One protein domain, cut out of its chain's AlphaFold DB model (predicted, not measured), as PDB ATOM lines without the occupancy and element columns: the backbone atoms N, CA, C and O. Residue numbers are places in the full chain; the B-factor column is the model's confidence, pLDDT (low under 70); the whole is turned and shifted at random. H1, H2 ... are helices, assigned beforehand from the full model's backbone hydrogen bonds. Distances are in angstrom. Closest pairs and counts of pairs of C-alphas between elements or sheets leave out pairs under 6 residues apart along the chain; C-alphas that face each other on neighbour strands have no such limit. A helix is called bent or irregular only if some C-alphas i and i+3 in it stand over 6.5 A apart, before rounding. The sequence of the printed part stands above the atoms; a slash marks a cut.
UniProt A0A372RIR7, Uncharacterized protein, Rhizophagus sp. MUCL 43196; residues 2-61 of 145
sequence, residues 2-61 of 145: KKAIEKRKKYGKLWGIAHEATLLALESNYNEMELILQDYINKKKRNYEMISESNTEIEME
ATOM      1  N   LYS A   2      54.657  32.335  82.243       76.19
ATOM      2  CA  LYS A   2      54.197  33.436  83.132       76.19
ATOM      3  C   LYS A   2      54.091  34.813  82.437       76.19
ATOM      4  O   LYS A   2      53.030  35.428  82.465       76.19
ATOM      5  N   LYS A   3      55.118  35.205  81.668       81.88
ATOM      6  CA  LYS A   3      55.137  36.453  80.874       81.88
ATOM      7  C   LYS A   3      53.985  36.569  79.858       81.88
ATOM      8  O   LYS A   3      53.459  37.655  79.644       81.88
ATOM      9  N   ALA A   4      53.573  35.464  79.229       86.44
ATOM     10  CA  ALA A   4      52.477  35.470  78.254       86.44
ATOM     11  C   ALA A   4      51.110  35.665  78.933       86.44
ATOM     12  O   ALA A   4      50.257  36.398  78.434       86.44
ATOM     13  N   ILE A   5      50.927  35.057  80.109       90.94
ATOM     14  CA  ILE A   5      49.718  35.216  80.927       90.94
ATOM     15  C   ILE A   5      49.605  36.660  81.430       90.94
ATOM     16  O   ILE A   5      48.533  37.258  81.354       90.94
ATOM     17  N   GLU A   6      50.705  37.250  81.895       93.56
ATOM     18  CA  GLU A   6      50.742  38.650  82.331       93.56
ATOM     19  C   GLU A   6      50.427  39.624  81.192       93.56
ATOM     20  O   GLU A   6      49.630  40.542  81.386       93.56
ATOM     21  N   LYS A   7      50.983  39.402  79.991       91.12
ATOM     22  CA  LYS A   7      50.649  40.197  78.799       91.12
ATOM     23  C   LYS A   7      49.156  40.132  78.479       91.12
ATOM     24  O   LYS A   7      48.540  41.174  78.277       91.12
ATOM     25  N   ARG A   8      48.554  38.938  78.512       93.00
ATOM     26  CA  ARG A   8      47.109  38.759  78.286       93.00
ATOM     27  C   ARG A   8      46.265  39.502  79.324       93.00
ATOM     28  O   ARG A   8      45.304  40.167  78.953       93.00
ATOM     29  N   LYS A   9      46.629  39.423  80.609       95.75
ATOM     30  CA  LYS A   9      45.933  40.151  81.685       95.75
ATOM     31  C   LYS A   9      46.018  41.667  81.493       95.75
ATOM     32  O   LYS A   9      45.006  42.351  81.610       95.75
ATOM     33  N   LYS A  10      47.209  42.183  81.170       95.75
ATOM     34  CA  LYS A  10      47.417  43.612  80.890       95.75
ATOM     35  C   LYS A  10      46.599  44.075  79.688       95.75
ATOM     36  O   LYS A  10      45.934  45.097  79.789       95.75
ATOM     37  N   TYR A  11      46.605  43.300  78.603       96.38
ATOM     38  CA  TYR A  11      45.799  43.582  77.416       96.38
ATOM     39  C   TYR A  11      44.309  43.672  77.752       96.38
ATOM     40  O   TYR A  11      43.691  44.682  77.451       96.38
ATOM     41  N   GLY A  12      43.750  42.671  78.441       97.25
ATOM     42  CA  GLY A  12      42.326  42.672  78.791       97.25
ATOM     43  C   GLY A  12      41.924  43.873  79.651       97.25
ATOM     44  O   GLY A  12      40.907  44.504  79.381       97.25
ATOM     45  N   LYS A  13      42.755  44.237  80.639       97.81
ATOM     46  CA  LYS A  13      42.521  45.430  81.468       97.81
ATOM     47  C   LYS A  13      42.552  46.715  80.636       97.81
ATOM     48  O   LYS A  13      41.667  47.548  80.783       97.81
ATOM     49  N   LEU A  14      43.566  46.874  79.784       97.00
ATOM     50  CA  LEU A  14      43.726  48.070  78.956       97.00
ATOM     51  C   LEU A  14      42.586  48.204  77.939       97.00
ATOM     52  O   LEU A  14      42.049  49.292  77.773       97.00
ATOM     53  N   TRP A  15      42.195  47.094  77.311       97.44
ATOM     54  CA  TRP A  15      41.092  47.049  76.357       97.44
ATOM     55  C   TRP A  15      39.758  47.434  76.997       97.44
ATOM     56  O   TRP A  15      39.037  48.245  76.431       97.44
ATOM     57  N   GLY A  16      39.451  46.904  78.187       97.88
ATOM     58  CA  GLY A  16      38.216  47.249  78.898       97.88
ATOM     59  C   GLY A  16      38.107  48.749  79.178       97.88
ATOM     60  O   GLY A  16      37.100  49.360  78.836       97.88
ATOM     61  N   ILE A  17      39.178  49.348  79.709       97.19
ATOM     62  CA  ILE A  17      39.232  50.790  79.994       97.19
ATOM     63  C   ILE A  17      39.117  51.610  78.704       97.19
ATOM     64  O   ILE A  17      38.343  52.559  78.645       97.19
ATOM     65  N   ALA A  18      39.866  51.248  77.660       95.31
ATOM     66  CA  ALA A  18      39.829  51.961  76.385       95.31
ATOM     67  C   ALA A  18      38.444  51.891  75.725       95.31
ATOM     68  O   ALA A  18      37.985  52.882  75.161       95.31
ATOM     69  N   HIS A  19      37.766  50.746  75.821       96.25
ATOM     70  CA  HIS A  19      36.417  50.567  75.294       96.25
ATOM     71  C   HIS A  19      35.404  51.445  76.041       96.25
ATOM     72  O   HIS A  19      34.640  52.161  75.404       96.25
ATOM     73  N   GLU A  20      35.426  51.437  77.376       96.75
ATOM     74  CA  GLU A  20      34.557  52.287  78.202       96.75
ATOM     75  C   GLU A  20      34.791  53.780  77.933       96.75
ATOM     76  O   GLU A  20      33.842  54.517  77.676       96.75
ATOM     77  N   ALA A  21      36.052  54.216  77.894       94.88
ATOM     78  CA  ALA A  21      36.392  55.604  77.601       94.88
ATOM     79  C   ALA A  21      35.972  56.024  76.182       94.88
ATOM     80  O   ALA A  21      35.542  57.155  75.985       94.88
ATOM     81  N   THR A  22      36.048  55.115  75.205       93.69
ATOM     82  CA  THR A  22      35.539  55.363  73.845       93.69
ATOM     83  C   THR A  22      34.025  55.562  73.844       93.69
ATOM     84  O   THR A  22      33.546  56.479  73.188       93.69
ATOM     85  N   LEU A  23      33.266  54.745  74.583       94.88
ATOM     86  CA  LEU A  23      31.810  54.911  74.675       94.88
ATOM     87  C   LEU A  23      31.437  56.265  75.284       94.88
ATOM     88  O   LEU A  23      30.634  56.988  74.701       94.88
ATOM     89  N   LEU A  24      32.082  56.647  76.390       95.00
ATOM     90  CA  LEU A  24      31.875  57.959  77.012       95.00
ATOM     91  C   LEU A  24      32.258  59.107  76.069       95.00
ATOM     92  O   LEU A  24      31.555  60.111  75.995       95.00
ATOM     93  N   ALA A  25      33.353  58.953  75.320       93.88
ATOM     94  CA  ALA A  25      33.783  59.945  74.346       93.88
ATOM     95  C   ALA A  25      32.770  60.114  73.209       93.88
ATOM     96  O   ALA A  25      32.531  61.244  72.808       93.88
ATOM     97  N   LEU A  26      32.153  59.028  72.731       90.88
ATOM     98  CA  LEU A  26      31.117  59.069  71.691       90.88
ATOM     99  C   LEU A  26      29.808  59.705  72.170       90.88
ATOM    100  O   LEU A  26      29.099  60.313  71.374       90.88
ATOM    101  N   GLU A  27      29.471  59.544  73.450       91.81
ATOM    102  CA  GLU A  27      28.326  60.225  74.068       91.81
ATOM    103  C   GLU A  27      28.599  61.721  74.284       91.81
ATOM    104  O   GLU A  27      27.675  62.536  74.318       91.81
ATOM    105  N   SER A  28      29.870  62.092  74.422       86.81
ATOM    106  CA  SER A  28      30.314  63.474  74.556       86.81
ATOM    107  C   SER A  28      30.595  64.125  73.193       86.81
ATOM    108  O   SER A  28      30.959  63.465  72.230       86.81
ATOM    109  N   ASN A  29      30.507  65.453  73.103       84.94
ATOM    110  CA  ASN A  29      30.919  66.184  71.891       84.94
ATOM    111  C   ASN A  29      32.427  66.513  71.868       84.94
ATOM    112  O   ASN A  29      32.873  67.295  71.029       84.94
ATOM    113  N   TYR A  30      33.209  65.982  72.813       86.88
ATOM    114  CA  TYR A  30      34.624  66.306  72.969       86.88
ATOM    115  C   TYR A  30      35.508  65.227  72.338       86.88
ATOM    116  O   TYR A  30      35.358  64.038  72.601       86.88
ATOM    117  N   ASN A  31      36.497  65.653  71.554       89.19
ATOM    118  CA  ASN A  31      37.462  64.781  70.873       89.19
ATOM    119  C   ASN A  31      38.715  64.471  71.717       89.19
ATOM    120  O   ASN A  31      39.719  63.990  71.195       89.19
ATOM    121  N   GLU A  32      38.677  64.742  73.023       93.06
ATOM    122  CA  GLU A  32      39.829  64.615  73.923       93.06
ATOM    123  C   GLU A  32      40.431  63.200  73.898       93.06
ATOM    124  O   GLU A  32      41.641  63.034  73.735       93.06
ATOM    125  N   MET A  33      39.585  62.169  73.978       93.00
ATOM    126  CA  MET A  33      40.040  60.777  73.958       93.00
ATOM    127  C   MET A  33      40.690  60.384  72.629       93.00
ATOM    128  O   MET A  33      41.658  59.623  72.623       93.00
ATOM    129  N   GLU A  34      40.198  60.914  71.509       91.38
ATOM    130  CA  GLU A  34      40.799  60.686  70.195       91.38
ATOM    131  C   GLU A  34      42.206  61.296  70.129       91.38
ATOM    132  O   GLU A  34      43.156  60.613  69.738       91.38
ATOM    133  N   LEU A  35      42.362  62.539  70.595       94.88
ATOM    134  CA  LEU A  35      43.648  63.240  70.622       94.88
ATOM    135  C   LEU A  35      44.679  62.517  71.499       94.88
ATOM    136  O   LEU A  35      45.823  62.330  71.081       94.88
ATOM    137  N   ILE A  36      44.275  62.052  72.685       94.88
ATOM    138  CA  ILE A  36      45.152  61.303  73.601       94.88
ATOM    139  C   ILE A  36      45.644  60.001  72.952       94.88
ATOM    140  O   ILE A  36      46.826  59.657  73.048       94.88
ATOM    141  N   LEU A  37      44.754  59.260  72.283       93.50
ATOM    142  CA  LEU A  37      45.115  58.004  71.622       93.50
ATOM    143  C   LEU A  37      46.038  58.240  70.422       93.50
ATOM    144  O   LEU A  37      47.028  57.518  70.267       93.50
ATOM    145  N   GLN A  38      45.753  59.258  69.607       94.25
ATOM    146  CA  GLN A  38      46.611  59.647  68.489       94.25
ATOM    147  C   GLN A  38      48.008  60.054  68.972       94.25
ATOM    148  O   GLN A  38      48.999  59.555  68.432       94.25
ATOM    149  N   ASP A  39      48.116  60.877  70.021       95.81
ATOM    150  CA  ASP A  39      49.417  61.268  70.580       95.81
ATOM    151  C   ASP A  39      50.200  60.054  71.097       95.81
ATOM    152  O   ASP A  39      51.379  59.888  70.769       95.81
ATOM    153  N   TYR A  40      49.549  59.137  71.821       93.75
ATOM    154  CA  TYR A  40      50.204  57.919  72.302       93.75
ATOM    155  C   TYR A  40      50.742  57.053  71.153       93.75
ATOM    156  O   TYR A  40      51.888  56.586  71.211       93.75
ATOM    157  N   ILE A  41      49.944  56.849  70.099       92.50
ATOM    158  CA  ILE A  41      50.352  56.086  68.912       92.50
ATOM    159  C   ILE A  41      51.534  56.773  68.232       92.50
ATOM    160  O   ILE A  41      52.549  56.123  67.979       92.50
ATOM    161  N   ASN A  42      51.445  58.080  67.993       93.38
ATOM    162  CA  ASN A  42      52.493  58.851  67.329       93.38
ATOM    163  C   ASN A  42      53.786  58.866  68.147       93.38
ATOM    164  O   ASN A  42      54.875  58.694  67.601       93.38
ATOM    165  N   LYS A  43      53.693  58.998  69.473       93.38
ATOM    166  CA  LYS A  43      54.832  58.878  70.387       93.38
ATOM    167  C   LYS A  43      55.473  57.497  70.310       93.38
ATOM    168  O   LYS A  43      56.695  57.392  70.371       93.38
ATOM    169  N   LYS A  44      54.690  56.422  70.204       88.50
ATOM    170  CA  LYS A  44      55.249  55.070  70.073       88.50
ATOM    171  C   LYS A  44      55.861  54.827  68.701       88.50
ATOM    172  O   LYS A  44      56.967  54.302  68.677       88.50
ATOM    173  N   LYS A  45      55.224  55.263  67.614       87.31
ATOM    174  CA  LYS A  45      55.782  55.185  66.254       87.31
ATOM    175  C   LYS A  45      57.138  55.881  66.154       87.31
ATOM    176  O   LYS A  45      58.100  55.215  65.808       87.31
ATOM    177  N   ARG A  46      57.247  57.127  66.634       86.75
ATOM    178  CA  ARG A  46      58.525  57.861  66.692       86.75
ATOM    179  C   ARG A  46      59.617  57.103  67.446       86.75
ATOM    180  O   ARG A  46      60.750  57.042  67.001       86.75
ATOM    181  N   ASN A  47      59.281  56.489  68.580       80.44
ATOM    182  CA  ASN A  47      60.255  55.693  69.329       80.44
ATOM    183  C   ASN A  47      60.658  54.405  68.591       80.44
ATOM    184  O   ASN A  47      61.797  53.979  68.721       80.44
ATOM    185  N   TYR A  48      59.750  53.773  67.841       70.50
ATOM    186  CA  TYR A  48      60.084  52.620  66.999       70.50
ATOM    187  C   TYR A  48      60.941  53.019  65.790       70.50
ATOM    188  O   TYR A  48      61.886  52.302  65.481       70.50
ATOM    189  N   GLU A  49      60.658  54.158  65.159       64.00
ATOM    190  CA  GLU A  49      61.446  54.728  64.056       64.00
ATOM    191  C   GLU A  49      62.863  55.096  64.521       64.00
ATOM    192  O   GLU A  49      63.831  54.653  63.915       64.00
ATOM    193  N   MET A  50      63.010  55.752  65.678       55.91
ATOM    194  CA  MET A  50      64.327  56.042  66.267       55.91
ATOM    195  C   MET A  50      65.114  54.779  66.653       55.91
ATOM    196  O   MET A  50      66.332  54.740  66.508       55.91
ATOM    197  N   ILE A  51      64.438  53.730  67.143       55.62
ATOM    198  CA  ILE A  51      65.084  52.434  67.415       55.62
ATOM    199  C   ILE A  51      65.520  51.768  66.099       55.62
ATOM    200  O   ILE A  51      66.596  51.179  66.045       55.62
ATOM    201  N   SER A  52      64.723  51.893  65.034       51.25
ATOM    202  CA  SER A  52      65.065  51.399  63.695       51.25
ATOM    203  C   SER A  52      66.310  52.090  63.130       51.25
ATOM    204  O   SER A  52      67.199  51.401  62.644       51.25
ATOM    205  N   GLU A  53      66.416  53.415  63.255       48.59
ATOM    206  CA  GLU A  53      67.579  54.202  62.804       48.59
ATOM    207  C   GLU A  53      68.855  53.884  63.610       48.59
ATOM    208  O   GLU A  53      69.951  53.813  63.058       48.59
ATOM    209  N   SER A  54      68.729  53.592  64.911       48.91
ATOM    210  CA  SER A  54      69.870  53.141  65.728       48.91
ATOM    211  C   SER A  54      70.316  51.699  65.442       48.91
ATOM    212  O   SER A  54      71.468  51.352  65.689       48.91
ATOM    213  N   ASN A  55      69.428  50.853  64.910       44.34
ATOM    214  CA  ASN A  55      69.778  49.489  64.502       44.34
ATOM    215  C   ASN A  55      70.424  49.453  63.106       44.34
ATOM    216  O   ASN A  55      71.230  48.563  62.846       44.34
ATOM    217  N   THR A  56      70.142  50.431  62.234       43.94
ATOM    218  CA  THR A  56      70.761  50.509  60.900       43.94
ATOM    219  C   THR A  56      72.266  50.788  60.937       43.94
ATOM    220  O   THR A  56      72.983  50.267  60.091       43.94
ATOM    221  N   GLU A  57      72.788  51.512  61.934       44.00
ATOM    222  CA  GLU A  57      74.246  51.700  62.079       44.00
ATOM    223  C   GLU A  57      74.966  50.431  62.575       44.00
ATOM    224  O   GLU A  57      76.108  50.190  62.198       44.00
ATOM    225  N   ILE A  58      74.292  49.578  63.359       46.66
ATOM    226  CA  ILE A  58      74.850  48.298  63.837       46.66
ATOM    227  C   ILE A  58      74.818  47.238  62.719       46.66
ATOM    228  O   ILE A  58      75.729  46.420  62.603       46.66
ATOM    229  N   GLU A  59      73.801  47.267  61.853       41.28
ATOM    230  CA  GLU A  59      73.655  46.329  60.731       41.28
ATOM    231  C   GLU A  59      74.588  46.628  59.540       41.28
ATOM    232  O   GLU A  59      74.914  45.716  58.776       41.28
ATOM    233  N   MET A  60      75.082  47.865  59.391       43.22
ATOM    234  CA  MET A  60      76.003  48.241  58.304       43.22
ATOM    235  C   MET A  60      77.397  47.597  58.410       43.22
ATOM    236  O   MET A  60      78.044  47.404  57.381       43.22
ATOM    237  N   GLU A  61      77.853  47.197  59.603       44.59
ATOM    238  CA  GLU A  61      79.114  46.449  59.765       44.59
ATOM    239  C   GLU A  61      78.959  44.930  59.566       44.59
ATOM    240  O   GLU A  61      79.958  44.233  59.380       44.59
TER     241      GLU A  61
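What this domain is: This is residues 2 to 61 of the 145 residues of an uncharacterized protein of Rhizophagus sp. MUCL 43196 (UniProt A0A372RIR7). Two long helices, H1 and H2, make an open V, meeting near their ends at the tight turn between them and spreading from there with nothing filling the gap. It is a helical hairpin in which the far parts of both arms, residues 2 to 17 and 38 to 61, stand free. The printed part has 60 residues with two named helices, H1 then H2, and no named strand; its class is all helix. The whole is extended, with a radius of gyration of the C-alphas of 17.0 A, and flat, spanning 54 by 34 by 8 A.

Where its parts are: Find C-alpha 2 at (54.197, 33.436, 83.132); from there H1, residues 2 to 27, runs 38.3 A to C-alpha 27 at (28.326, 60.225, 74.068). After four residues, look for C-alpha 32, where H2, residues 32 to 59, begins; it runs 40.7 A to C-alpha 59 at (73.655, 46.329, 60.731). Neither helix is bent.

How they stand to each other: Look at Ala 25 and Met 33, the closest C-alphas of H1 and H2, 6.3 A apart. The two helices touch there, H1 with residues 21 to 25 alone and H2 with residues 32 to 33 alone. They run opposite ways at a steep tilt of 38 degrees, and their centres are 20.7 A apart. In the backbone of H1 you will find every O i to N i+4 pair within hydrogen-bond range; in H2 it is 22 of 24.

The domain as a whole: The C-alphas of Glu 27 and Glu 61, the two farthest apart, are 54.5 A from each other. The printed part has no cut, and the link from H1 to H2 is tight. Read the B-factor column for the model's confidence: the mean pLDDT of the printed part is 82.4, and residues 49 to 61 are under 70.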